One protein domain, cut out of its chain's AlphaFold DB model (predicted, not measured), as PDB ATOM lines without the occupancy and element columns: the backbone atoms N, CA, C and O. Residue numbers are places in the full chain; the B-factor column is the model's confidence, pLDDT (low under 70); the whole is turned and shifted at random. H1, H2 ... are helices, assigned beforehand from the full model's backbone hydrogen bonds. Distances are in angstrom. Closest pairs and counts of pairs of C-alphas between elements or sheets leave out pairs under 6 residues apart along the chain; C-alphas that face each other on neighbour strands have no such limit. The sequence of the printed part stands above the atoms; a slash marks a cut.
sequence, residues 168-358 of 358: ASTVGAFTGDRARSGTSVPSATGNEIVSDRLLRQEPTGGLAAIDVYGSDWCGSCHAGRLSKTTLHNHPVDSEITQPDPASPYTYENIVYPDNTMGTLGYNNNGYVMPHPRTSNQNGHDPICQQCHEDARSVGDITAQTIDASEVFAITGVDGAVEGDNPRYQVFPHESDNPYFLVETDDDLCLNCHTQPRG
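This is residues 168 to 358 of the 358 residues of an uncharacterized protein of Actinobacteria bacterium 66_15 (UniProt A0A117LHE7). This domain has little regular structure: long loops wind into a rounded mass round tiny H3 in the middle, with H4 packed beside H3, H2 to another side and H1 far out in a peripheral loop. The 191 printed residues hold H1, H2, H3, H4 in that order and no named strand; the class is all helix, but named elements hold only 19 residues. It is compact, radius of gyration of the C-alphas 16.3 A, spanning 47 by 44 by 33 A.

H2, residues 215 to 221, begins at C-alpha 215 (108.527, -7.766, 47.690) and measures 10.5 A. H3 is residues 289 to 292, 4.7 A; H4 is 348 to 351, 5.6 A, ending at C-alpha 351 (116.539, -21.526, 51.917); H1 is 186 to 189, 5.8 A.

H2 and H3 are close but not clearly touching, closest C-alphas Ser 215 and Gln 289, 7.1 A. H3 and H4 touch, closest C-alphas Cys 291 and Leu 348, 5.4 A. H1 is apart from H2, H3 and H4. In H2, 2 of 3 O i to N i+4 pairs are within hydrogen-bond range; H1, H3 and H4 are too short for one.

The farthest C-alphas, Ala 168 and Gly 358, are 49.1 A apart. The printed part has no cut; its three links are long. Low-confidence residues, under 70, include 178 to 193 and 338 to 358.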
ATOM      1  N   ALA A 168      93.004   2.190  57.905       83.56
ATOM      2  CA  ALA A 168      92.876   3.064  56.742       83.56
ATOM      3  C   ALA A 168      94.035   2.831  55.767       83.56
ATOM      4  O   ALA A 168      95.192   2.888  56.190       83.56
ATOM      5  N   SER A 169      93.721   2.654  54.480       90.69
ATOM      6  CA  SER A 169      94.712   2.456  53.410       90.69
ATOM      7  C   SER A 169      95.711   1.355  53.760       90.69
ATOM      8  O   SER A 169      96.918   1.597  53.811       90.69
ATOM      9  N   THR A 170      95.195   0.166  54.062       92.31
ATOM     10  CA  THR A 170      95.982  -1.040  54.311       92.31
ATOM     11  C   THR A 170      96.083  -1.909  53.062       92.31
ATOM     12  O   THR A 170      95.268  -1.792  52.144       92.31
ATOM     13  N   VAL A 171      97.136  -2.723  52.989       94.31
ATOM     14  CA  VAL A 171      97.287  -3.735  51.935       94.31
ATOM     15  C   VAL A 171      96.097  -4.701  51.950       94.31
ATOM     16  O   VAL A 171      95.383  -4.823  52.943       94.31
ATOM     17  N   GLY A 172      95.885  -5.412  50.847       91.69
ATOM     18  CA  GLY A 172      94.945  -6.519  50.789       91.69
ATOM     19  C   GLY A 172      95.267  -7.562  51.857       91.69
ATOM     20  O   GLY A 172      96.431  -7.818  52.167       91.69
ATOM     21  N   ALA A 173      94.221  -8.152  52.428       87.44
ATOM     22  CA  ALA A 173      94.367  -9.155  53.468       87.44
ATOM     23  C   ALA A 173      95.112 -10.395  52.937       87.44
ATOM     24  O   ALA A 173      94.904 -10.806  51.794       87.44
ATOM     25  N   PHE A 174      95.972 -10.973  53.772       86.69
ATOM     26  CA  PHE A 174      96.796 -12.134  53.450       86.69
ATOM     27  C   PHE A 174      96.870 -13.095  54.640       86.69
ATOM     28  O   PHE A 174      96.640 -12.730  55.798       86.69
ATOM     29  N   THR A 175      97.175 -14.345  54.351       83.75
ATOM     30  CA  THR A 175      97.224 -15.458  55.280       83.75
ATOM     31  C   THR A 175      98.505 -15.407  56.092       83.75
ATOM     32  O   THR A 175      99.599 -15.587  55.582       83.75
ATOM     33  N   GLY A 176      98.412 -15.171  57.398       78.31
ATOM     34  CA  GLY A 176      99.581 -15.229  58.278       78.31
ATOM     35  C   GLY A 176      99.674 -16.540  59.037       78.31
ATOM     36  O   GLY A 176      98.655 -17.059  59.467       78.31
ATOM     37  N   ASP A 177     100.891 -17.024  59.303       72.69
ATOM     38  CA  ASP A 177     101.105 -18.229  60.126       72.69
ATOM     39  C   ASP A 177     100.603 -18.098  61.571       72.69
ATOM     40  O   ASP A 177     100.399 -19.097  62.264       72.69
ATOM     41  N   ARG A 178     100.439 -16.869  62.070       66.44
ATOM     42  CA  ARG A 178     100.126 -16.632  63.476       66.44
ATOM     43  C   ARG A 178      98.641 -16.578  63.758       66.44
ATOM     44  O   ARG A 178      97.960 -15.587  63.493       66.44
ATOM     45  N   ALA A 179      98.200 -17.580  64.507       56.12
ATOM     46  CA  ALA A 179      96.996 -17.458  65.303       56.12
ATOM     47  C   ALA A 179      97.209 -16.498  66.475       56.12
ATOM     48  O   ALA A 179      98.016 -16.706  67.375       56.12
ATOM     49  N   ARG A 180      96.424 -15.424  66.461       56.47
ATOM     50  CA  ARG A 180      96.462 -14.304  67.407       56.47
ATOM     51  C   ARG A 180      95.718 -14.562  68.726       56.47
ATOM     52  O   ARG A 180      95.556 -13.642  69.526       56.47
ATOM     53  N   SER A 181      95.305 -15.799  68.988       52.94
ATOM     54  CA  SER A 181      94.497 -16.166  70.154       52.94
ATOM     55  C   SER A 181      95.274 -17.049  71.126       52.94
ATOM     56  O   SER A 181      95.907 -18.031  70.748       52.94
ATOM     57  N   GLY A 182      95.171 -16.719  72.416       50.91
ATOM     58  CA  GLY A 182      95.735 -17.512  73.512       50.91
ATOM     59  C   GLY A 182      94.983 -18.813  73.810       50.91
ATOM     60  O   GLY A 182      95.282 -19.453  74.814       50.91
ATOM     61  N   THR A 183      93.982 -19.184  73.002       51.31
ATOM     62  CA  THR A 183      93.162 -20.393  73.206       51.31
ATOM     63  C   THR A 183      92.885 -21.198  71.935       51.31
ATOM     64  O   THR A 183      92.411 -22.328  72.046       51.31
ATOM     65  N   SER A 184      93.171 -20.670  70.739       51.09
ATOM     66  CA  SER A 184      92.957 -21.391  69.479       51.09
ATOM     67  C   SER A 184      94.271 -21.897  68.899       51.09
ATOM     68  O   SER A 184      95.196 -21.119  68.671       51.09
ATOM     69  N   VAL A 185      94.308 -23.191  68.599       55.25
ATOM     70  CA  VAL A 185      95.370 -23.823  67.818       55.25
ATOM     71  C   VAL A 185      94.897 -23.842  66.357       55.25
ATOM     72  O   VAL A 185      93.910 -24.526  66.077       55.25
ATOM     73  N   PRO A 186      95.532 -23.107  65.425       51.66
ATOM     74  CA  PRO A 186      95.052 -22.988  64.042       51.66
ATOM     75  C   PRO A 186      94.969 -24.342  63.316       51.66
ATOM     76  O   PRO A 186      94.087 -24.540  62.482       51.66
ATOM     77  N   SER A 187      95.788 -25.333  63.699       47.69
ATOM     78  CA  SER A 187      95.710 -26.686  63.122       47.69
ATOM     79  C   SER A 187      94.462 -27.489  63.516       47.69
ATOM     80  O   SER A 187      94.148 -28.476  62.855       47.69
ATOM     81  N   ALA A 188      93.733 -27.091  64.568       40.88
ATOM     82  CA  ALA A 188      92.566 -27.828  65.060       40.88
ATOM     83  C   ALA A 188      91.234 -27.364  64.443       40.88
ATOM     84  O   ALA A 188      90.264 -28.122  64.470       40.88
ATOM     85  N   THR A 189      91.166 -26.141  63.902       46.56
ATOM     86  CA  THR A 189      89.927 -25.560  63.352       46.56
ATOM     87  C   THR A 189      89.881 -25.531  61.825       46.56
ATOM     88  O   THR A 189      88.788 -25.443  61.279       46.56
ATOM     89  N   GLY A 190      91.019 -25.654  61.128       49.22
ATOM     90  CA  GLY A 190      91.056 -25.596  59.658       49.22
ATOM     91  C   GLY A 190      90.747 -24.209  59.082       49.22
ATOM     92  O   GLY A 190      90.493 -24.100  57.886       49.22
ATOM     93  N   ASN A 191      90.769 -23.166  59.919       51.66
ATOM     94  CA  ASN A 191      90.484 -21.800  59.503       51.66
ATOM     95  C   ASN A 191      91.778 -21.067  59.191       51.66
ATOM     96  O   ASN A 191      92.609 -20.830  60.070       51.66
ATOM     97  N   GLU A 192      91.909 -20.686  57.932       62.38
ATOM     98  CA  GLU A 192      92.923 -19.763  57.462       62.38
ATOM     99  C   GLU A 192      92.651 -18.376  58.062       62.38
ATOM    100  O   GLU A 192      91.636 -17.744  57.767       62.38
ATOM    101  N   ILE A 193      93.523 -17.911  58.960       67.06
ATOM    102  CA  ILE A 193      93.448 -16.535  59.469       67.06
ATOM    103  C   ILE A 193      94.085 -15.619  58.431       67.06
ATOM    104  O   ILE A 193      95.311 -15.488  58.352       67.06
ATOM    105  N   VAL A 194      93.220 -14.981  57.659       76.38
ATOM    106  CA  VAL A 194      93.563 -13.887  56.757       76.38
ATOM    107  C   VAL A 194      93.502 -12.583  57.556       76.38
ATOM    108  O   VAL A 194      92.699 -12.469  58.480       76.38
ATOM    109  N   SER A 195      94.423 -11.655  57.289       78.62
ATOM    110  CA  SER A 195      94.356 -10.266  57.754       78.62
ATOM    111  C   SER A 195      95.306  -9.379  56.961       78.62
ATOM    112  O   SER A 195      96.311  -9.849  56.443       78.62
ATOM    113  N   ASP A 196      95.056  -8.075  56.915       84.31
ATOM    114  CA  ASP A 196      96.013  -7.106  56.356       84.31
ATOM    115  C   ASP A 196      97.183  -6.788  57.312       84.31
ATOM    116  O   ASP A 196      98.077  -6.008  56.982       84.31
ATOM    117  N   ARG A 197      97.162  -7.362  58.528       82.19
ATOM    118  CA  ARG A 197      98.060  -7.055  59.660       82.19
ATOM    119  C   ARG A 197      98.205  -5.549  59.928       82.19
ATOM    120  O   ARG A 197      99.206  -5.101  60.492       82.19
ATOM    121  N   LEU A 198      97.199  -4.770  59.537       86.19
ATOM    122  CA  LEU A 198      97.187  -3.315  59.522       86.19
ATOM    123  C   LEU A 198      98.366  -2.701  58.760       86.19
ATOM    124  O   LEU A 198      98.719  -1.561  59.034       86.19
ATOM    125  N   LEU A 199      99.009  -3.419  57.840       90.81
ATOM    126  CA  LEU A 199     100.124  -2.882  57.065       90.81
ATOM    127  C   LEU A 199      99.604  -1.815  56.113       90.81
ATOM    128  O   LEU A 199      98.688  -2.062  55.333       90.81
ATOM    129  N   ARG A 200     100.180  -0.616  56.179       93.75
ATOM    130  CA  ARG A 200      99.832   0.492  55.283       93.75
ATOM    131  C   ARG A 200     100.164   0.115  53.845       93.75
ATOM    132  O   ARG A 200     101.227  -0.439  53.601       93.75
ATOM    133  N   GLN A 201      99.329   0.518  52.895       95.94
ATOM    134  CA  GLN A 201      99.665   0.452  51.470       95.94
ATOM    135  C   GLN A 201     100.898   1.297  51.155       95.94
ATOM    136  O   GLN A 201     101.736   0.910  50.353       95.94
ATOM    137  N   GLU A 202     101.022   2.448  51.814       95.81
ATOM    138  CA  GLU A 202     102.164   3.347  51.682       95.81
ATOM    139  C   GLU A 202     102.766   3.584  53.074       95.81
ATOM    140  O   GLU A 202     102.265   4.425  53.846       95.81
ATOM    141  N   PRO A 203     103.793   2.798  53.445       94.56
ATOM    142  CA  PRO A 203     104.586   3.069  54.631       94.56
ATOM    143  C   PRO A 203     105.194   4.472  54.560       94.56
ATOM    144  O   PRO A 203     105.526   4.964  53.479       94.56
ATOM    145  N   THR A 204     105.368   5.141  55.699       92.94
ATOM    146  CA  THR A 204     106.052   6.438  55.724       92.94
ATOM    147  C   THR A 204     107.455   6.276  55.152       92.94
ATOM    148  O   THR A 204     108.201   5.384  55.539       92.94
ATOM    149  N   GLY A 205     107.825   7.149  54.218       91.94
ATOM    150  CA  GLY A 205     109.098   7.044  53.514       91.94
ATOM    151  C   GLY A 205     109.068   6.101  52.311       91.94
ATOM    152  O   GLY A 205     110.032   6.138  51.549       91.94
ATOM    153  N   GLY A 206     107.992   5.343  52.089       94.56
ATOM    154  CA  GLY A 206     107.756   4.587  50.864       94.56
ATOM    155  C   GLY A 206     107.690   5.490  49.628       94.56
ATOM    156  O   GLY A 206     107.379   6.678  49.714       94.56
ATOM    157  N   LEU A 207     108.047   4.940  48.470       94.00
ATOM    158  CA  LEU A 207     108.068   5.645  47.182       94.00
ATOM    159  C   LEU A 207     106.821   5.378  46.329       94.00
ATOM    160  O   LEU A 207     106.640   6.027  45.298       94.00
ATOM    161  N   ALA A 208     105.990   4.422  46.738       93.62
ATOM    162  CA  ALA A 208     104.773   4.023  46.052       93.62
ATOM    163  C   ALA A 208     103.779   3.413  47.046       93.62
ATOM    164  O   ALA A 208     104.183   2.821  48.049       93.62
ATOM    165  N   ALA A 209     102.491   3.537  46.731       96.12
ATOM    166  CA  ALA A 209     101.435   2.786  47.392       96.12
ATOM    167  C   ALA A 209     101.339   1.389  46.774       96.12
ATOM    168  O   ALA A 209     101.315   1.256  45.551       96.12
ATOM    169  N   ILE A 210     101.275   0.373  47.627       95.81
ATOM    170  CA  ILE A 210     101.280  -1.036  47.256       95.81
ATOM    171  C   ILE A 210     100.003  -1.688  47.777       95.81
ATOM    172  O   ILE A 210      99.710  -1.637  48.970       95.81
ATOM    173  N   ASP A 211      99.241  -2.311  46.882       94.56
ATOM    174  CA  ASP A 211      97.961  -2.928  47.237       94.56
ATOM    175  C   ASP A 211      98.115  -4.342  47.804       94.56
ATOM    176  O   ASP A 211      97.261  -4.777  48.566       94.56
ATOM    177  N   VAL A 212      99.176  -5.072  47.447       93.50
ATOM    178  CA  VAL A 212      99.354  -6.487  47.809       93.50
ATOM    179  C   VAL A 212     100.670  -6.685  48.547       93.50
ATOM    180  O   VAL A 212     101.718  -6.210  48.117       93.50
ATOM    181  N   TYR A 213     100.624  -7.410  49.661       93.12
ATOM    182  CA  TYR A 213     101.819  -7.714  50.437       93.12
ATOM    183  C   TYR A 213     102.749  -8.691  49.686       93.12
ATOM    184  O   TYR A 213     102.325  -9.729  49.173       93.12
ATOM    185  N   GLY A 214     104.030  -8.330  49.601       92.94
ATOM    186  CA  GLY A 214     105.057  -9.008  48.805       92.94
ATOM    187  C   GLY A 214     106.335  -8.168  48.729       92.94
ATOM    188  O   GLY A 214     106.495  -7.215  49.502       92.94
ATOM    189  N   SER A 215     107.251  -8.492  47.813       92.88
ATOM    190  CA  SER A 215     108.527  -7.766  47.690       92.88
ATOM    191  C   SER A 215     108.343  -6.287  47.379       92.88
ATOM    192  O   SER A 215     109.109  -5.475  47.888       92.88
ATOM    193  N   ASP A 216     107.337  -5.914  46.583       93.94
ATOM    194  CA  ASP A 216     107.089  -4.516  46.214       93.94
ATOM    195  C   ASP A 216     106.727  -3.650  47.431       93.94
ATOM    196  O   ASP A 216     107.123  -2.486  47.499       93.94
ATOM    197  N   TRP A 217     106.080  -4.226  48.453       95.06
ATOM    198  CA  TRP A 217     105.815  -3.524  49.712       95.06
ATOM    199  C   TRP A 217     107.117  -3.166  50.436       95.06
ATOM    200  O   TRP A 217     107.334  -2.004  50.781       95.06
ATOM    201  N   CYS A 218     108.034  -4.128  50.576       92.19
ATOM    202  CA  CYS A 218     109.373  -3.883  51.120       92.19
ATOM    203  C   CYS A 218     110.169  -2.914  50.225       92.19
ATOM    204  O   CYS A 218     110.813  -1.979  50.704       92.19
ATOM    205  N   GLY A 219     110.089  -3.110  48.910       92.19
ATOM    206  CA  GLY A 219     110.757  -2.314  47.889       92.19
ATOM    207  C   GLY A 219     110.274  -0.868  47.810       92.19
ATOM    208  O   GLY A 219     111.039  -0.005  47.387       92.19
ATOM    209  N   SER A 220     109.064  -0.564  48.287       94.94
ATOM    210  CA  SER A 220     108.580   0.816  48.390       94.94
ATOM    211  C   SER A 220     109.517   1.671  49.251       94.94
ATOM    212  O   SER A 220     109.816   2.809  48.892       94.94
ATOM    213  N   CYS A 221     110.056   1.117  50.342       94.12
ATOM    214  CA  CYS A 221     111.086   1.758  51.155       94.12
ATOM    215  C   CYS A 221     112.487   1.442  50.625       94.12
ATOM    216  O   CYS A 221     113.284   2.367  50.440       94.12
ATOM    217  N   HIS A 222     112.761   0.166  50.343       91.56
ATOM    218  CA  HIS A 222     114.074  -0.399  50.022       91.56
ATOM    219  C   HIS A 222     114.304  -0.572  48.508       91.56
ATOM    220  O   HIS A 222     114.773  -1.614  48.055       91.56
ATOM    221  N   ALA A 223     113.969   0.437  47.698       91.00
ATOM    222  CA  ALA A 223     113.908   0.327  46.232       91.00
ATOM    223  C   ALA A 223     115.196  -0.178  45.557       91.00
ATOM    224  O   ALA A 223     115.147  -0.854  44.529       91.00
ATOM    225  N   GLY A 224     116.361   0.110  46.136       87.75
ATOM    226  CA  GLY A 224     117.650  -0.385  45.655       87.75
ATOM    227  C   GLY A 224     117.796  -1.904  45.764       87.75
ATOM    228  O   GLY A 224     118.556  -2.502  45.003       87.75
ATOM    229  N   ARG A 225     117.050  -2.549  46.664       86.38
ATOM    230  CA  ARG A 225     117.076  -4.003  46.869       86.38
ATOM    231  C   ARG A 225     116.334  -4.775  45.780       86.38
ATOM    232  O   ARG A 225     116.677  -5.923  45.535       86.38
ATOM    233  N   LEU A 226     115.415  -4.136  45.052       86.56
ATOM    234  CA  LEU A 226     114.622  -4.819  44.025       86.56
ATOM    235  C   LEU A 226     115.457  -5.308  42.824       86.56
ATOM    236  O   LEU A 226     115.147  -6.344  42.249       86.56
ATOM    237  N   SER A 227     116.533  -4.606  42.438       73.50
ATOM    238  CA  SER A 227     117.152  -4.762  41.104       73.50
ATOM    239  C   SER A 227     118.665  -5.084  41.059       73.50
ATOM    240  O   SER A 227     119.289  -4.875  40.019       73.50
ATOM    241  N   LYS A 228     119.265  -5.662  42.123       67.00
ATOM    242  CA  LYS A 228     120.708  -6.057  42.232       67.00
ATOM    243  C   LYS A 228     121.735  -4.909  42.267       67.00
ATOM    244  O   LYS A 228     122.735  -4.924  41.545       67.00
ATOM    245  N   THR A 229     121.545  -3.905  43.109       58.59
ATOM    246  CA  THR A 229     122.420  -2.716  43.073       58.59
ATOM    247  C   THR A 229     123.693  -2.804  43.937       58.59
ATOM    248  O   THR A 229     124.593  -1.987  43.740       58.59
ATOM    249  N   THR A 230     123.851  -3.790  44.836       60.22
ATOM    250  CA  THR A 230     125.032  -3.891  45.733       60.22
ATOM    251  C   THR A 230     125.559  -5.319  45.941       60.22
ATOM    252  O   THR A 230     124.890  -6.307  45.642       60.22
ATOM    253  N   LEU A 231     126.796  -5.419  46.454       54.19
ATOM    254  CA  LEU A 231     127.438  -6.669  46.880       54.19
ATOM    255  C   LEU A 231     126.556  -7.350  47.948       54.19
ATOM    256  O   LEU A 231     126.157  -6.670  48.885       54.19
ATOM    257  N   HIS A 232     126.287  -8.651  47.798       61.84
ATOM    258  CA  HIS A 232     125.403  -9.491  48.638       61.84
ATOM    259  C   HIS A 232     123.885  -9.388  48.399       61.84
ATOM    260  O   HIS A 232     123.160 -10.229  48.911       61.84
ATOM    261  N   ASN A 233     123.402  -8.496  47.524       66.50
ATOM    262  CA  ASN A 233     121.993  -8.492  47.104       66.50
ATOM    263  C   ASN A 233     121.772  -9.286  45.802       66.50
ATOM    264  O   ASN A 233     122.489  -9.101  44.813       66.50
ATOM    265  N   HIS A 234     120.744 -10.139  45.771       70.88
ATOM    266  CA  HIS A 234     120.183 -10.719  44.542       70.88
ATOM    267  C   HIS A 234     118.880  -9.982  44.168       70.88
ATOM    268  O   HIS A 234     118.348  -9.246  44.995       70.88
ATOM    269  N   PRO A 235     118.373 -10.087  42.923       79.62
ATOM    270  CA  PRO A 235     117.077  -9.516  42.609       79.62
ATOM    271  C   PRO A 235     116.021 -10.295  43.372       79.62
ATOM    272  O   PRO A 235     116.202 -11.476  43.673       79.62
ATOM    273  N   VAL A 236     114.930  -9.616  43.657       87.81
ATOM    274  CA  VAL A 236     113.754 -10.233  44.248       87.81
ATOM    275  C   VAL A 236     112.626 -10.196  43.241       87.81
ATOM    276  O   VAL A 236     112.565  -9.289  42.406       87.81
ATOM    277  N   ASP A 237     111.740 -11.181  43.297       91.50
ATOM    278  CA  ASP A 237     110.556 -11.183  42.447       91.50
ATOM    279  C   ASP A 237     109.693  -9.969  42.789       91.50
ATOM    280  O   ASP A 237     109.316  -9.787  43.947       91.50
ATOM    281  N   SER A 238     109.491  -9.090  41.813       91.81
ATOM    282  CA  SER A 238     108.850  -7.783  41.977       91.81
ATOM    283  C   SER A 238     108.402  -7.245  40.624       91.81
ATOM    284  O   SER A 238     108.834  -7.738  39.575       91.81
ATOM    285  N   GLU A 239     107.604  -6.179  40.619       90.75
ATOM    286  CA  GLU A 239     107.187  -5.515  39.376       90.75
ATOM    287  C   GLU A 239     108.374  -5.006  38.540       90.75
ATOM    288  O   GLU A 239     108.272  -4.875  37.322       90.75
ATOM    289  N   ILE A 240     109.517  -4.720  39.174       85.69
ATOM    290  CA  ILE A 240     110.720  -4.220  38.492       85.69
ATOM    291  C   ILE A 240     111.496  -5.346  37.802       85.69
ATOM    292  O   ILE A 240     112.123  -5.121  36.763       85.69
ATOM    293  N   THR A 241     111.511  -6.539  38.393       86.19
ATOM    294  CA  THR A 241     112.287  -7.680  37.885       86.19
ATOM    295  C   THR A 241     111.491  -8.539  36.916       86.19
ATOM    296  O   THR A 241     112.097  -9.229  36.091       86.19
ATOM    297  N   GLN A 242     110.161  -8.447  36.950       87.75
ATOM    298  CA  GLN A 242     109.287  -9.187  36.055       87.75
ATOM    299  C   GLN A 242     108.905  -8.393  34.795       87.75
ATOM    300  O   GLN A 242     108.647  -7.192  34.849       87.75
ATOM    301  N   PRO A 243     108.853  -9.049  33.618       79.31
ATOM    302  CA  PRO A 243     108.540  -8.386  32.354       79.31
ATOM    303  C   PRO A 243     107.059  -7.997  32.217       79.31
ATOM    304  O   PRO A 243     106.737  -7.124  31.410       79.31
ATOM    305  N   ASP A 244     106.169  -8.651  32.967       80.75
ATOM    306  CA  ASP A 244     104.743  -8.337  33.057       80.75
ATOM    307  C   ASP A 244     104.419  -7.948  34.512       80.75
ATOM    308  O   ASP A 244     104.635  -8.775  35.399       80.75
ATOM    309  N   PRO A 245     103.901  -6.733  34.779       66.38
ATOM    310  CA  PRO A 245     103.553  -6.277  36.128       66.38
ATOM    311  C   PRO A 245     102.514  -7.140  36.857       66.38
ATOM    312  O   PRO A 245     102.422  -7.071  38.073       66.38
ATOM    313  N   ALA A 246     101.728  -7.958  36.148       68.25
ATOM    314  CA  ALA A 246     100.800  -8.908  36.773       68.25
ATOM    315  C   ALA A 246     101.446 -10.270  37.104       68.25
ATOM    316  O   ALA A 246     100.782 -11.158  37.636       68.25
ATOM    317  N   SER A 247     102.714 -10.456  36.739       81.81
ATOM    318  CA  SER A 247     103.461 -11.698  36.905       81.81
ATOM    319  C   SER A 247     104.235 -11.865  38.219       81.81
ATOM    320  O   SER A 247     104.574 -13.022  38.482       81.81
ATOM    321  N   PRO A 248     104.565 -10.827  39.022       91.06
ATOM    322  CA  PRO A 248     105.346 -11.040  40.229       91.06
ATOM    323  C   PRO A 248     104.696 -12.004  41.207       91.06
ATOM    324  O   PRO A 248     103.471 -12.032  41.369       91.06
ATOM    325  N   TYR A 249     105.533 -12.769  41.899       93.62
ATOM    326  CA  TYR A 249     105.075 -13.488  43.077       93.62
ATOM    327  C   TYR A 249     104.739 -12.525  44.205       93.62
ATOM    328  O   TYR A 249     105.387 -11.501  44.419       93.62
ATOM    329  N   THR A 250     103.713 -12.898  44.957       93.31
ATOM    330  CA  THR A 250     103.280 -12.193  46.160       93.31
ATOM    331  C   THR A 250     103.205 -13.180  47.309       93.31
ATOM    332  O   THR A 250     103.348 -14.389  47.115       93.31
ATOM    333  N   TYR A 251     102.960 -12.676  48.516       92.06
ATOM    334  CA  TYR A 251     102.841 -13.524  49.696       92.06
ATOM    335  C   TYR A 251     101.783 -14.635  49.530       92.06
ATOM    336  O   TYR A 251     101.995 -15.769  49.952       92.06
ATOM    337  N   GLU A 252     100.669 -14.310  48.867       91.25
ATOM    338  CA  GLU A 252      99.528 -15.205  48.621       91.25
ATOM    339  C   GLU A 252      99.642 -16.041  47.341       91.25
ATOM    340  O   GLU A 252      98.812 -16.915  47.087       91.25
ATOM    341  N   ASN A 253     100.628 -15.749  46.494       92.38
ATOM    342  CA  ASN A 253     100.719 -16.331  45.165       92.38
ATOM    343  C   ASN A 253     102.173 -16.634  44.809       92.38
ATOM    344  O   ASN A 253     102.820 -15.894  44.066       92.38
ATOM    345  N   ILE A 254     102.656 -17.757  45.331       91.12
ATOM    346  CA  ILE A 254     103.999 -18.272  45.109       91.12
ATOM    347  C   ILE A 254     103.986 -19.735  44.674       91.12
ATOM    348  O   ILE A 254     103.084 -20.496  45.027       91.12
ATOM    349  N   VAL A 255     104.985 -20.143  43.892       89.88
ATOM    350  CA  VAL A 255     105.104 -21.529  43.422       89.88
ATOM    351  C   VAL A 255     105.812 -22.408  44.444       89.88
ATOM    352  O   VAL A 255     106.942 -22.128  44.847       89.88
ATOM    353  N   TYR A 256     105.196 -23.542  44.752       88.38
ATOM    354  CA  TYR A 256     105.754 -24.616  45.562       88.38
ATOM    355  C   TYR A 256     106.666 -25.565  44.755       88.38
ATOM    356  O   TYR A 256     106.583 -25.629  43.522       88.38
ATOM    357  N   PRO A 257     107.503 -26.384  45.422       83.44
ATOM    358  CA  PRO A 257     108.378 -27.358  44.764       83.44
ATOM    359  C   PRO A 257     107.656 -28.380  43.878       83.44
ATOM    360  O   PRO A 257     108.242 -28.891  42.925       83.44
ATOM    361  N   ASP A 258     106.380 -28.662  44.143       86.69
ATOM    362  CA  ASP A 258     105.542 -29.542  43.320       86.69
ATOM    363  C   ASP A 258     104.922 -28.841  42.091       86.69
ATOM    364  O   ASP A 258     104.115 -29.436  41.373       86.69
ATOM    365  N   ASN A 259     105.335 -27.594  41.818       89.56
ATOM    366  CA  ASN A 259     104.885 -26.738  40.720       89.56
ATOM    367  C   ASN A 259     103.424 -26.250  40.843       89.56
ATOM    368  O   ASN A 259     102.854 -25.761  39.863       89.56
ATOM    369  N   THR A 260     102.813 -26.350  42.024       91.56
ATOM    370  CA  THR A 260     101.517 -25.720  42.328       91.56
ATOM    371  C   THR A 260     101.694 -24.317  42.918       91.56
ATOM    372  O   THR A 260     102.796 -23.950  43.316       91.56
ATOM    373  N   MET A 261     100.629 -23.508  42.920       91.62
ATOM    374  CA  MET A 261     100.620 -22.171  43.532       91.62
ATOM    375  C   MET A 261     100.023 -22.225  44.942       91.62
ATOM    376  O   MET A 261      99.097 -23.003  45.182       91.62
ATOM    377  N   GLY A 262     100.453 -21.323  45.822       90.81
ATOM    378  CA  GLY A 262      99.717 -20.972  47.035       90.81
ATOM    379  C   GLY A 262     100.402 -19.882  47.862       90.81
ATOM    380  O   GLY A 262     101.186 -19.111  47.320       90.81
ATOM    381  N   THR A 263     100.084 -19.809  49.155       89.56
ATOM    382  CA  THR A 263     100.557 -18.782  50.098       89.56
ATOM    383  C   THR A 263     101.771 -19.236  50.923       89.56
ATOM    384  O   THR A 263     102.007 -20.433  51.120       89.56
ATOM    385  N   LEU A 264     102.550 -18.278  51.434       86.75
ATOM    386  CA  LEU A 264     103.576 -18.526  52.454       86.75
ATOM    387  C   LEU A 264     102.994 -18.776  53.852       86.75
ATOM    388  O   LEU A 264     103.688 -19.315  54.711       86.75
ATOM    389  N   GLY A 265     101.744 -18.383  54.099       83.81
ATOM    390  CA  GLY A 265     101.086 -18.590  55.385       83.81
ATOM    391  C   GLY A 265     100.590 -20.023  55.579       83.81
ATOM    392  O   GLY A 265     100.125 -20.670  54.645       83.81
ATOM    393  N   TYR A 266     100.683 -20.530  56.809       80.12
ATOM    394  CA  TYR A 266     100.310 -21.901  57.185       80.12
ATOM    395  C   TYR A 266     101.011 -22.984  56.350       80.12
ATOM    396  O   TYR A 266     100.523 -24.112  56.230       80.12
ATOM    397  N   ASN A 267     102.156 -22.653  55.752       81.25
ATOM    398  CA  ASN A 267     102.844 -23.520  54.815       81.25
ATOM    399  C   ASN A 267     104.351 -23.263  54.825       81.25
ATOM    400  O   ASN A 267     104.803 -22.145  55.028       81.25
ATOM    401  N   ASN A 268     105.130 -24.308  54.553       82.00
ATOM    402  CA  ASN A 268     106.582 -24.222  54.412       82.00
ATOM    403  C   ASN A 268     107.040 -24.438  52.957       82.00
ATOM    404  O   ASN A 268     108.160 -24.081  52.610       82.00
ATOM    405  N   ASN A 269     106.173 -24.957  52.076       84.25
ATOM    406  CA  ASN A 269     106.485 -25.234  50.668       84.25
ATOM    407  C   ASN A 269     106.915 -23.984  49.906       84.25
ATOM    408  O   ASN A 269     107.837 -24.055  49.103       84.25
ATOM    409  N   GLY A 270     106.299 -22.836  50.188       84.25
ATOM    410  CA  GLY A 270     106.648 -21.586  49.525       84.25
ATOM    411  C   GLY A 270     108.052 -21.077  49.855       84.25
ATOM    412  O   GLY A 270     108.551 -20.257  49.107       84.25
ATOM    413  N   TYR A 271     108.725 -21.571  50.895       83.12
ATOM    414  CA  TYR A 271     110.094 -21.160  51.240       83.12
ATOM    415  C   TYR A 271     111.163 -21.912  50.433       83.12
ATOM    416  O   TYR A 271     112.309 -21.474  50.365       83.12
ATOM    417  N   VAL A 272     110.799 -23.033  49.796       81.62
ATOM    418  CA  VAL A 272     111.742 -23.880  49.061       81.62
ATOM    419  C   VAL A 272     111.747 -23.528  47.581       81.62
ATOM    420  O   VAL A 272     110.731 -23.543  46.883       81.62
ATOM    421  N   MET A 273     112.950 -23.274  47.081       80.69
ATOM    422  CA  MET A 273     113.197 -22.732  45.753       80.69
ATOM    423  C   MET A 273     114.142 -23.665  44.952       80.69
ATOM    424  O   MET A 273     115.343 -23.405  44.891       80.69
ATOM    425  N   PRO A 274     113.625 -24.755  44.331       77.88
ATOM    426  CA  PRO A 274     114.413 -25.762  43.611       77.88
ATOM    427  C   PRO A 274     115.403 -25.252  42.547       77.88
ATOM    428  O   PRO A 274     115.174 -24.262  41.848       77.88
ATOM    429  N   HIS A 275     116.484 -26.015  42.363       75.44
ATOM    430  CA  HIS A 275     117.495 -25.905  41.318       75.44
ATOM    431  C   HIS A 275     117.796 -27.282  40.665       75.44
ATOM    432  O   HIS A 275     118.521 -28.100  41.238       75.44
ATOM    433  N   PRO A 276     117.346 -27.542  39.426       80.31
ATOM    434  CA  PRO A 276     116.733 -26.586  38.511       80.31
ATOM    435  C   PRO A 276     115.335 -26.146  38.959       80.31
ATOM    436  O   PRO A 276     114.602 -26.909  39.583       80.31
ATOM    437  N   ARG A 277     114.982 -24.905  38.604       83.44
ATOM    438  CA  ARG A 277     113.658 -24.323  38.847       83.44
ATOM    439  C   ARG A 277     112.575 -25.198  38.218       83.44
ATOM    440  O   ARG A 277     112.767 -25.719  37.114       83.44
ATOM    441  N   THR A 278     111.433 -25.322  38.890       85.75
ATOM    442  CA  THR A 278     110.233 -25.902  38.271       85.75
ATOM    443  C   THR A 278     109.764 -25.023  37.112       85.75
ATOM    444  O   THR A 278     110.203 -23.881  36.962       85.75
ATOM    445  N   SER A 279     108.878 -25.538  36.257       89.69
ATOM    446  CA  SER A 279     108.411 -24.783  35.088       89.69
ATOM    447  C   SER A 279     107.780 -23.441  35.454       89.69
ATOM    448  O   SER A 279     108.007 -22.476  34.734       89.69
ATOM    449  N   ASN A 280     107.038 -23.377  36.563       89.25
ATOM    450  CA  ASN A 280     106.399 -22.142  37.000       89.25
ATOM    451  C   ASN A 280     107.399 -21.222  37.721       89.25
ATOM    452  O   ASN A 280     107.337 -20.022  37.521       89.25
ATOM    453  N   GLN A 281     108.394 -21.752  38.448       87.00
ATOM    454  CA  GLN A 281     109.466 -20.938  39.054       87.00
ATOM    455  C   GLN A 281     110.517 -20.440  38.053       87.00
ATOM    456  O   GLN A 281     111.372 -19.620  38.390       87.00
ATOM    457  N   ASN A 282     110.539 -20.971  36.834       87.06
ATOM    458  CA  ASN A 282     111.551 -20.609  35.857       87.06
ATOM    459  C   ASN A 282     111.358 -19.162  35.378       87.06
ATOM    460  O   ASN A 282     110.326 -18.832  34.806       87.06
ATOM    461  N   GLY A 283     112.389 -18.331  35.551       85.44
ATOM    462  CA  GLY A 283     112.319 -16.892  35.264       85.44
ATOM    463  C   GLY A 283     111.898 -16.037  36.460       85.44
ATOM    464  O   GLY A 283     111.835 -14.821  36.322       85.44
ATOM    465  N   HIS A 284     111.674 -16.662  37.618       87.38
ATOM    466  CA  HIS A 284     111.339 -15.984  38.861       87.38
ATOM    467  C   HIS A 284     112.500 -16.013  39.856       87.38
ATOM    468  O   HIS A 284     113.199 -17.026  40.012       87.38
ATOM    469  N   ASP A 285     112.691 -14.882  40.522       87.25
ATOM    470  CA  ASP A 285     113.577 -14.733  41.671       87.25
ATOM    471  C   ASP A 285     112.788 -15.081  42.958       87.25
ATOM    472  O   ASP A 285     111.579 -15.310  42.896       87.25
ATOM    473  N   PRO A 286     113.417 -15.226  44.135       85.94
ATOM    474  CA  PRO A 286     112.662 -15.312  45.386       85.94
ATOM    475  C   PRO A 286     112.065 -13.951  45.782       85.94
ATOM    476  O   PRO A 286     112.638 -12.906  45.476       85.94
ATOM    477  N   ILE A 287     110.938 -13.948  46.494       89.62
ATOM    478  CA  ILE A 287     110.418 -12.747  47.165       89.62
ATOM    479  C   ILE A 287     111.098 -12.547  48.517       89.62
ATOM    480  O   ILE A 287     111.552 -13.511  49.134       89.62
ATOM    481  N   CYS A 288     111.108 -11.309  49.024       87.19
ATOM    482  CA  CYS A 288     111.709 -10.985  50.324       87.19
ATOM    483  C   CYS A 288     111.198 -11.909  51.440       87.19
ATOM    484  O   CYS A 288     111.973 -12.416  52.240       87.19
ATOM    485  N   GLN A 289     109.893 -12.177  51.472       87.06
ATOM    486  CA  GLN A 289     109.231 -12.918  52.544       87.06
ATOM    487  C   GLN A 289     109.658 -14.391  52.633       87.06
ATOM    488  O   GLN A 289     109.701 -14.936  53.731       87.06
ATOM    489  N   GLN A 290     110.085 -15.014  51.528       84.19
ATOM    490  CA  GLN A 290     110.657 -16.372  51.555       84.19
ATOM    491  C   GLN A 290     111.964 -16.460  52.356       84.19
ATOM    492  O   GLN A 290     112.371 -17.547  52.757       84.19
ATOM    493  N   CYS A 291     112.634 -15.330  52.571       79.88
ATOM    494  CA  CYS A 291     113.896 -15.253  53.302       79.88
ATOM    495  C   CYS A 291     113.777 -14.431  54.582       79.88
ATOM    496  O   CYS A 291     114.608 -14.557  55.470       79.88
ATOM    497  N   HIS A 292     112.785 -13.555  54.669       79.81
ATOM    498  CA  HIS A 292     112.746 -12.510  55.677       79.81
ATOM    499  C   HIS A 292     111.433 -12.467  56.444       79.81
ATOM    500  O   HIS A 292     111.351 -11.684  57.363       79.81
ATOM    501  N   GLU A 293     110.411 -13.273  56.147       78.06
ATOM    502  CA  GLU A 293     109.190 -13.302  56.977       78.06
ATOM    503  C   GLU A 293     109.379 -14.167  58.239       78.06
ATOM    504  O   GLU A 293     108.766 -13.929  59.285       78.06
ATOM    505  N   ASP A 294     110.238 -15.183  58.146       73.19
ATOM    506  CA  ASP A 294     110.381 -16.206  59.171       73.19
ATOM    507  C   ASP A 294     111.806 -16.771  59.236       73.19
ATOM    508  O   ASP A 294     112.481 -16.898  58.217       73.19
ATOM    509  N   ALA A 295     112.253 -17.137  60.439       66.19
ATOM    510  CA  ALA A 295     113.530 -17.802  60.691       66.19
ATOM    511  C   ALA A 295     113.473 -19.329  60.474       66.19
ATOM    512  O   ALA A 295     114.430 -20.038  60.786       66.19
ATOM    513  N   ARG A 296     112.354 -19.854  59.961       74.44
ATOM    514  CA  ARG A 296     112.222 -21.235  59.491       74.44
ATOM    515  C   ARG A 296     113.368 -21.605  58.549       74.44
ATOM    516  O   ARG A 296     113.456 -21.129  57.420       74.44
ATOM    517  N   SER A 297     114.206 -22.526  59.013       69.12
ATOM    518  CA  SER A 297     115.111 -23.299  58.167       69.12
ATOM    519  C   SER A 297     114.319 -24.486  57.628       69.12
ATOM    520  O   SER A 297     114.128 -25.470  58.341       69.12
ATOM    521  N   VAL A 298     113.798 -24.366  56.410       70.38
ATOM    522  CA  VAL A 298     112.896 -25.357  55.804       70.38
ATOM    523  C   VAL A 298     113.440 -25.846  54.469       70.38
ATOM    524  O   VAL A 298     113.821 -25.051  53.612       70.38
ATOM    525  N   GLY A 299     113.415 -27.167  54.287       68.31
ATOM    526  CA  GLY A 299     113.880 -27.850  53.091       68.31
ATOM    527  C   GLY A 299     115.290 -28.430  53.223       68.31
ATOM    528  O   GLY A 299     116.220 -27.797  53.720       68.31
ATOM    529  N   ASP A 300     115.485 -29.623  52.662       64.88
ATOM    530  CA  ASP A 300     116.814 -30.142  52.345       64.88
ATOM    531  C   ASP A 300     117.348 -29.374  51.131       64.88
ATOM    532  O   ASP A 300     116.903 -29.576  50.003       64.88
ATOM    533  N   ILE A 301     118.343 -28.515  51.343       54.56
ATOM    534  CA  ILE A 301     119.000 -27.726  50.289       54.56
ATOM    535  C   ILE A 301     119.577 -28.578  49.141       54.56
ATOM    536  O   ILE A 301     119.763 -28.086  48.027       54.56
ATOM    537  N   THR A 302     119.860 -29.858  49.390       57.97
ATOM    538  CA  THR A 302     120.403 -30.813  48.415       57.97
ATOM    539  C   THR A 302     119.296 -31.557  47.672       57.97
ATOM    540  O   THR A 302     119.405 -31.740  46.458       57.97
ATOM    541  N   ALA A 303     118.246 -31.991  48.376       60.41
ATOM    542  CA  ALA A 303     117.120 -32.722  47.785       60.41
ATOM    543  C   ALA A 303     116.003 -31.810  47.248       60.41
ATOM    544  O   ALA A 303     115.209 -32.250  46.420       60.41
ATOM    545  N   GLN A 304     115.983 -30.543  47.669       64.38
ATOM    546  CA  GLN A 304     115.011 -29.502  47.313       64.38
ATOM    547  C   GLN A 304     113.572 -29.901  47.635       64.38
ATOM    548  O   GLN A 304     112.632 -29.644  46.883       64.38
ATOM    549  N   THR A 305     113.426 -30.555  48.778       71.31
ATOM    550  CA  THR A 305     112.170 -31.073  49.313       71.31
ATOM    551  C   THR A 305     112.085 -30.742  50.786       71.31
ATOM    552  O   THR A 305     113.110 -30.644  51.452       71.31
ATOM    553  N   ILE A 306     110.868 -30.645  51.299       77.94
ATOM    554  CA  ILE A 306     110.609 -30.487  52.729       77.94
ATOM    555  C   ILE A 306     110.582 -31.865  53.382       77.94
ATOM    556  O   ILE A 306     109.900 -32.766  52.885       77.94
ATOM    557  N   ASP A 307     111.320 -32.035  54.480       78.00
ATOM    558  CA  ASP A 307     111.205 -33.241  55.301       78.00
ATOM    559  C   ASP A 307     109.878 -33.244  56.077       78.00
ATOM    560  O   ASP A 307     109.329 -32.200  56.429       78.00
ATOM    561  N   ALA A 308     109.350 -34.423  56.406       77.31
ATOM    562  CA  ALA A 308     108.136 -34.534  57.211       77.31
ATOM    563  C   ALA A 308     108.238 -33.811  58.573       77.31
ATOM    564  O   ALA A 308     107.219 -33.337  59.073       77.31
ATOM    565  N   SER A 309     109.434 -33.699  59.166       75.69
ATOM    566  CA  SER A 309     109.659 -32.935  60.403       75.69
ATOM    567  C   SER A 309     109.671 -31.419  60.211       75.69
ATOM    568  O   SER A 309     109.579 -30.679  61.183       75.69
ATOM    569  N   GLU A 310     109.805 -30.956  58.972       77.94
ATOM    570  CA  GLU A 310     109.875 -29.543  58.605       77.94
ATOM    571  C   GLU A 310     108.536 -29.022  58.083       77.94
ATOM    572  O   GLU A 310     108.453 -27.873  57.669       77.94
ATOM    573  N   VAL A 311     107.482 -29.839  58.070       79.75
ATOM    574  CA  VAL A 311     106.148 -29.396  57.656       79.75
ATOM    575  C   VAL A 311     105.608 -28.384  58.662       79.75
ATOM    576  O   VAL A 311     105.838 -28.502  59.867       79.75
ATOM    577  N   PHE A 312     104.880 -27.390  58.154       81.38
ATOM    578  CA  PHE A 312     104.167 -26.438  58.990       81.38
ATOM    579  C   PHE A 312     103.269 -27.179  59.989       81.38
ATOM    580  O   PHE A 312     102.401 -27.963  59.595       81.38
ATOM    581  N   ALA A 313     103.468 -26.934  61.282       78.88
ATOM    582  CA  ALA A 313     102.722 -27.607  62.333       78.88
ATOM    583  C   ALA A 313     102.659 -26.733  63.584       78.88
ATOM    584  O   ALA A 313     103.652 -26.568  64.282       78.88
ATOM    585  N   ILE A 314     101.470 -26.212  63.888       75.75
ATOM    586  CA  ILE A 314     101.186 -25.515  65.147       75.75
ATOM    587  C   ILE A 314     100.234 -26.380  65.951       75.75
ATOM    588  O   ILE A 314      99.083 -26.563  65.559       75.75
ATOM    589  N   THR A 315     100.702 -26.938  67.056       75.50
ATOM    590  CA  THR A 315      99.946 -27.870  67.899       75.50
ATOM    591  C   THR A 315      99.553 -27.261  69.239       75.50
ATOM    592  O   THR A 315      98.684 -27.801  69.927       75.50
ATOM    593  N   GLY A 316     100.148 -26.120  69.595       69.38
ATOM    594  CA  GLY A 316      99.838 -25.372  70.802       69.38
ATOM    595  C   GLY A 316      99.403 -23.938  70.543       69.38
ATOM    596  O   GLY A 316      99.313 -23.458  69.416       69.38
ATOM    597  N   VAL A 317      99.109 -23.242  71.639       67.31
ATOM    598  CA  VAL A 317      98.964 -21.785  71.612       67.31
ATOM    599  C   VAL A 317     100.334 -21.158  71.355       67.31
ATOM    600  O   VAL A 317     101.350 -21.689  71.796       67.31
ATOM    601  N   ASP A 318     100.331 -20.037  70.644       70.06
ATOM    602  CA  ASP A 318     101.483 -19.242  70.203       70.06
ATOM    603  C   ASP A 318     102.761 -19.404  71.062       70.06
ATOM    604  O   ASP A 318     102.835 -18.916  72.196       70.06
ATOM    605  N   GLY A 319     103.757 -20.120  70.522       70.69
ATOM    606  CA  GLY A 319     105.080 -20.294  71.127       70.69
ATOM    607  C   GLY A 319     105.195 -21.281  72.297       70.69
ATOM    608  O   GLY A 319     106.304 -21.484  72.810       70.69
ATOM    609  N   ALA A 320     104.087 -21.896  72.732       74.00
ATOM    610  CA  ALA A 320     104.041 -22.763  73.913       74.00
ATOM    611  C   ALA A 320     104.612 -24.170  73.686       74.00
ATOM    612  O   ALA A 320     105.005 -24.828  74.651       74.00
ATOM    613  N   VAL A 321     104.655 -24.641  72.438       77.88
ATOM    614  CA  VAL A 321     105.182 -25.963  72.085       77.88
ATOM    615  C   VAL A 321     106.498 -25.790  71.339       77.88
ATOM    616  O   VAL A 321     106.564 -25.134  70.309       77.88
ATOM    617  N   GLU A 322     107.567 -26.375  71.878       80.56
ATOM    618  CA  GLU A 322     108.922 -26.245  71.328       80.56
ATOM    619  C   GLU A 322     109.073 -26.847  69.926       80.56
ATOM    620  O   GLU A 322     109.855 -26.334  69.135       80.56
ATOM    621  N   GLY A 323     108.318 -27.905  69.621       77.44
ATOM    622  CA  GLY A 323     108.345 -28.576  68.320       77.44
ATOM    623  C   GLY A 323     107.419 -27.978  67.260       77.44
ATOM    624  O   GLY A 323     107.318 -28.563  66.186       77.44
ATOM    625  N   ASP A 324     106.722 -26.875  67.553       79.12
ATOM    626  CA  ASP A 324     105.889 -26.202  66.557       79.12
ATOM    627  C   ASP A 324     106.764 -25.492  65.509       79.12
ATOM    628  O   ASP A 324     107.851 -24.996  65.812       79.12
ATOM    629  N   ASN A 325     106.282 -25.446  64.268       76.56
ATOM    630  CA  ASN A 325     107.023 -24.935  63.123       76.56
ATOM    631  C   ASN A 325     106.133 -24.046  62.232       76.56
ATOM    632  O   ASN A 325     105.253 -24.584  61.551       76.56
ATOM    633  N   PRO A 326     106.348 -22.719  62.204       75.56
ATOM    634  CA  PRO A 326     107.304 -21.969  63.015       75.56
ATOM    635  C   PRO A 326     106.875 -21.915  64.481       75.56
ATOM    636  O   PRO A 326     105.693 -21.787  64.791       75.56
ATOM    637  N   ARG A 327     107.836 -21.926  65.407       73.25
ATOM    638  CA  ARG A 327     107.522 -21.721  66.827       73.25
ATOM    639  C   ARG A 327     107.115 -20.273  67.121       73.25
ATOM    640  O   ARG A 327     106.230 -20.040  67.946       73.25
ATOM    641  N   TYR A 328     107.760 -19.312  66.460       73.12
ATOM    642  CA  TYR A 328     107.524 -17.875  66.604       73.12
ATOM    643  C   TYR A 328     107.526 -17.218  65.222       73.12
ATOM    644  O   TYR A 328     108.391 -17.525  64.408       73.12
ATOM    645  N   GLN A 329     106.597 -16.294  64.969       66.69
ATOM    646  CA  GLN A 329     106.751 -15.355  63.855       66.69
ATOM    647  C   GLN A 329     107.715 -14.245  64.262       66.69
ATOM    648  O   GLN A 329     107.649 -13.779  65.398       66.69
ATOM    649  N   VAL A 330     108.572 -13.819  63.335       65.50
ATOM    650  CA  VAL A 330     109.730 -12.974  63.661       65.50
ATOM    651  C   VAL A 330     109.794 -11.649  62.892       65.50
ATOM    652  O   VAL A 330     110.616 -10.791  63.220       65.50
ATOM    653  N   PHE A 331     108.927 -11.428  61.899       70.19
ATOM    654  CA  PHE A 331     109.081 -10.293  60.986       70.19
ATOM    655  C   PHE A 331     108.298  -9.017  61.347       70.19
ATOM    656  O   PHE A 331     107.134  -9.104  61.745       70.19
ATOM    657  N   PRO A 332     108.878  -7.819  61.103       64.06
ATOM    658  CA  PRO A 332     110.311  -7.550  60.907       64.06
ATOM    659  C   PRO A 332     111.065  -7.330  62.221       64.06
ATOM    660  O   PRO A 332     112.286  -7.222  62.205       64.06
ATOM    661  N   HIS A 333     110.353  -7.233  63.347       72.69
ATOM    662  CA  HIS A 333     110.899  -6.766  64.624       72.69
ATOM    663  C   HIS A 333     110.655  -7.735  65.798       72.69
ATOM    664  O   HIS A 333     110.766  -7.340  66.956       72.69
ATOM    665  N   GLU A 334     110.314  -9.000  65.531       71.81
ATOM    666  CA  GLU A 334     110.048 -10.024  66.560       71.81
ATOM    667  C   GLU A 334     111.030 -11.210  66.482       71.81
ATOM    668  O   GLU A 334     110.689 -12.326  66.861       71.81
ATOM    669  N   SER A 335     112.257 -10.979  66.005       73.12
ATOM    670  CA  SER A 335     113.311 -12.000  65.918       73.12
ATOM    671  C   SER A 335     114.288 -11.924  67.088       73.12
ATOM    672  O   SER A 335     114.744 -10.837  67.445       73.12
ATOM    673  N   ASP A 336     114.663 -13.073  67.649       71.12
ATOM    674  CA  ASP A 336     115.815 -13.209  68.549       71.12
ATOM    675  C   ASP A 336     117.125 -13.495  67.792       71.12
ATOM    676  O   ASP A 336     118.197 -13.468  68.400       71.12
ATOM    677  N   ASN A 337     117.065 -13.722  66.474       73.38
ATOM    678  CA  ASN A 337     118.244 -13.879  65.633       73.38
ATOM    679  C   ASN A 337     118.853 -12.497  65.309       73.38
ATOM    680  O   ASN A 337     118.257 -11.744  64.535       73.38
ATOM    681  N   PRO A 338     120.052 -12.164  65.836       68.56
ATOM    682  CA  PRO A 338     120.703 -10.872  65.607       68.56
ATOM    683  C   PRO A 338     121.210 -10.681  64.176       68.56
ATOM    684  O   PRO A 338     121.612  -9.579  63.823       68.56
ATOM    685  N   TYR A 339     121.222 -11.743  63.370       67.44
ATOM    686  CA  TYR A 339     121.636 -11.700  61.971       67.44
ATOM    687  C   TYR A 339     120.447 -11.638  61.005       67.44
ATOM    688  O   TYR A 339     120.615 -11.623  59.789       67.44
ATOM    689  N   PHE A 340     119.222 -11.602  61.530       68.88
ATOM    690  CA  PHE A 340     118.027 -11.481  60.711       68.88
ATOM    691  C   PHE A 340     117.976 -10.110  60.030       68.88
ATOM    692  O   PHE A 340     118.023  -9.086  60.711       68.88
ATOM    693  N   LEU A 341     117.834 -10.105  58.699       68.81
ATOM    694  CA  LEU A 341     117.888  -8.910  57.837       68.81
ATOM    695  C   LEU A 341     119.280  -8.253  57.741       68.81
ATOM    696  O   LEU A 341     119.392  -7.169  57.177       68.81
ATOM    697  N   VAL A 342     120.335  -8.914  58.234       67.31
ATOM    698  CA  VAL A 342     121.721  -8.441  58.122       67.31
ATOM    699  C   VAL A 342     122.355  -9.034  56.864       67.31
ATOM    700  O   VAL A 342     122.753 -10.195  56.849       67.31
ATOM    701  N   GLU A 343     122.503  -8.229  55.811       60.91
ATOM    702  CA  GLU A 343     122.957  -8.676  54.474       60.91
ATOM    703  C   GLU A 343     124.271  -9.480  54.457       60.91
ATOM    704  O   GLU A 343     124.507 -10.266  53.539       60.91
ATOM    705  N   THR A 344     125.168  -9.270  55.424       63.06
ATOM    706  CA  THR A 344     126.461  -9.970  55.483       63.06
ATOM    707  C   THR A 344     126.441 -11.262  56.282       63.06
ATOM    708  O   THR A 344     127.366 -12.058  56.130       63.06
ATOM    709  N   ASP A 345     125.427 -11.457  57.119       62.66
ATOM    710  CA  ASP A 345     125.443 -12.471  58.170       62.66
ATOM    711  C   ASP A 345     124.132 -13.274  58.252       62.66
ATOM    712  O   ASP A 345     124.034 -14.167  59.092       62.66
ATOM    713  N   ASP A 346     123.133 -13.007  57.397       62.06
ATOM    714  CA  ASP A 346     121.921 -13.826  57.361       62.06
ATOM    715  C   ASP A 346     122.207 -15.240  56.819       62.06
ATOM    716  O   ASP A 346     122.813 -15.437  55.764       62.06
ATOM    717  N   ASP A 347     121.752 -16.246  57.569       55.41
ATOM    718  CA  ASP A 347     121.817 -17.656  57.174       55.41
ATOM    719  C   ASP A 347     120.612 -18.066  56.291       55.41
ATOM    720  O   ASP A 347     120.512 -19.215  55.854       55.41
ATOM    721  N   LEU A 348     119.677 -17.149  56.010       59.06
ATOM    722  CA  LEU A 348     118.403 -17.431  55.328       59.06
ATOM    723  C   LEU A 348     118.541 -17.452  53.804       59.06
ATOM    724  O   LEU A 348     117.716 -18.059  53.114       59.06
ATOM    725  N   CYS A 349     119.658 -16.943  53.283       60.78
ATOM    726  CA  CYS A 349     120.143 -17.227  51.935       60.78
ATOM    727  C   CYS A 349     120.190 -18.741  51.623       60.78
ATOM    728  O   CYS A 349     120.095 -19.139  50.460       60.78
ATOM    729  N   LEU A 350     120.304 -19.606  52.639       56.94
ATOM    730  CA  LEU A 350     120.347 -21.059  52.467       56.94
ATOM    731  C   LEU A 350     118.990 -21.688  52.109       56.94
ATOM    732  O   LEU A 350     118.979 -22.766  51.524       56.94
ATOM    733  N   ASN A 351     117.858 -21.013  52.334       60.62
ATOM    734  CA  ASN A 351     116.539 -21.526  51.917       60.62
ATOM    735  C   ASN A 351     116.401 -21.602  50.378       60.62
ATOM    736  O   ASN A 351     115.642 -22.407  49.835       60.62
ATOM    737  N   CYS A 352     117.175 -20.785  49.654       62.06
ATOM    738  CA  CYS A 352     117.164 -20.697  48.189       62.06
ATOM    739  C   CYS A 352     118.481 -21.134  47.527       62.06
ATOM    740  O   CYS A 352     118.546 -21.261  46.298       62.06
ATOM    741  N   HIS A 353     119.538 -21.362  48.308       62.69
ATOM    742  CA  HIS A 353     120.860 -21.718  47.808       62.69
ATOM    743  C   HIS A 353     121.399 -22.975  48.494       62.69
ATOM    744  O   HIS A 353     121.347 -23.125  49.709       62.69
ATOM    745  N   THR A 354     122.026 -23.859  47.713       53.50
ATOM    746  CA  THR A 354     122.950 -24.840  48.308       53.50
ATOM    747  C   THR A 354     124.075 -24.073  49.004       53.50
ATOM    748  O   THR A 354     124.595 -23.124  48.411       53.50
ATOM    749  N   GLN A 355     124.446 -24.454  50.236       41.19
ATOM    750  CA  GLN A 355     125.593 -23.864  50.939       41.19
ATOM    751  C   GLN A 355     126.766 -23.702  49.959       41.19
ATOM    752  O   GLN A 355     127.111 -24.677  49.273       41.19
ATOM    753  N   PRO A 356     127.415 -22.521  49.882       32.31
ATOM    754  CA  PRO A 356     128.709 -22.445  49.235       32.31
ATOM    755  C   PRO A 356     129.586 -23.455  49.965       32.31
ATOM    756  O   PRO A 356     129.748 -23.371  51.182       32.31
ATOM    757  N   ARG A 357     130.079 -24.469  49.249       28.80
ATOM    758  CA  ARG A 357     131.008 -25.433  49.838       28.80
ATOM    759  C   ARG A 357     132.160 -24.635  50.449       28.80
ATOM    760  O   ARG A 357     132.842 -23.929  49.706       28.80
ATOM    761  N   GLY A 358     132.302 -24.727  51.770       31.55
ATOM    762  CA  GLY A 358     133.464 -24.215  52.490       31.55
ATOM    763  C   GLY A 358     134.768 -24.781  51.948       31.55
ATOM    764  O   GLY A 358     134.755 -25.930  51.439       31.55
TER     765      GLY A 358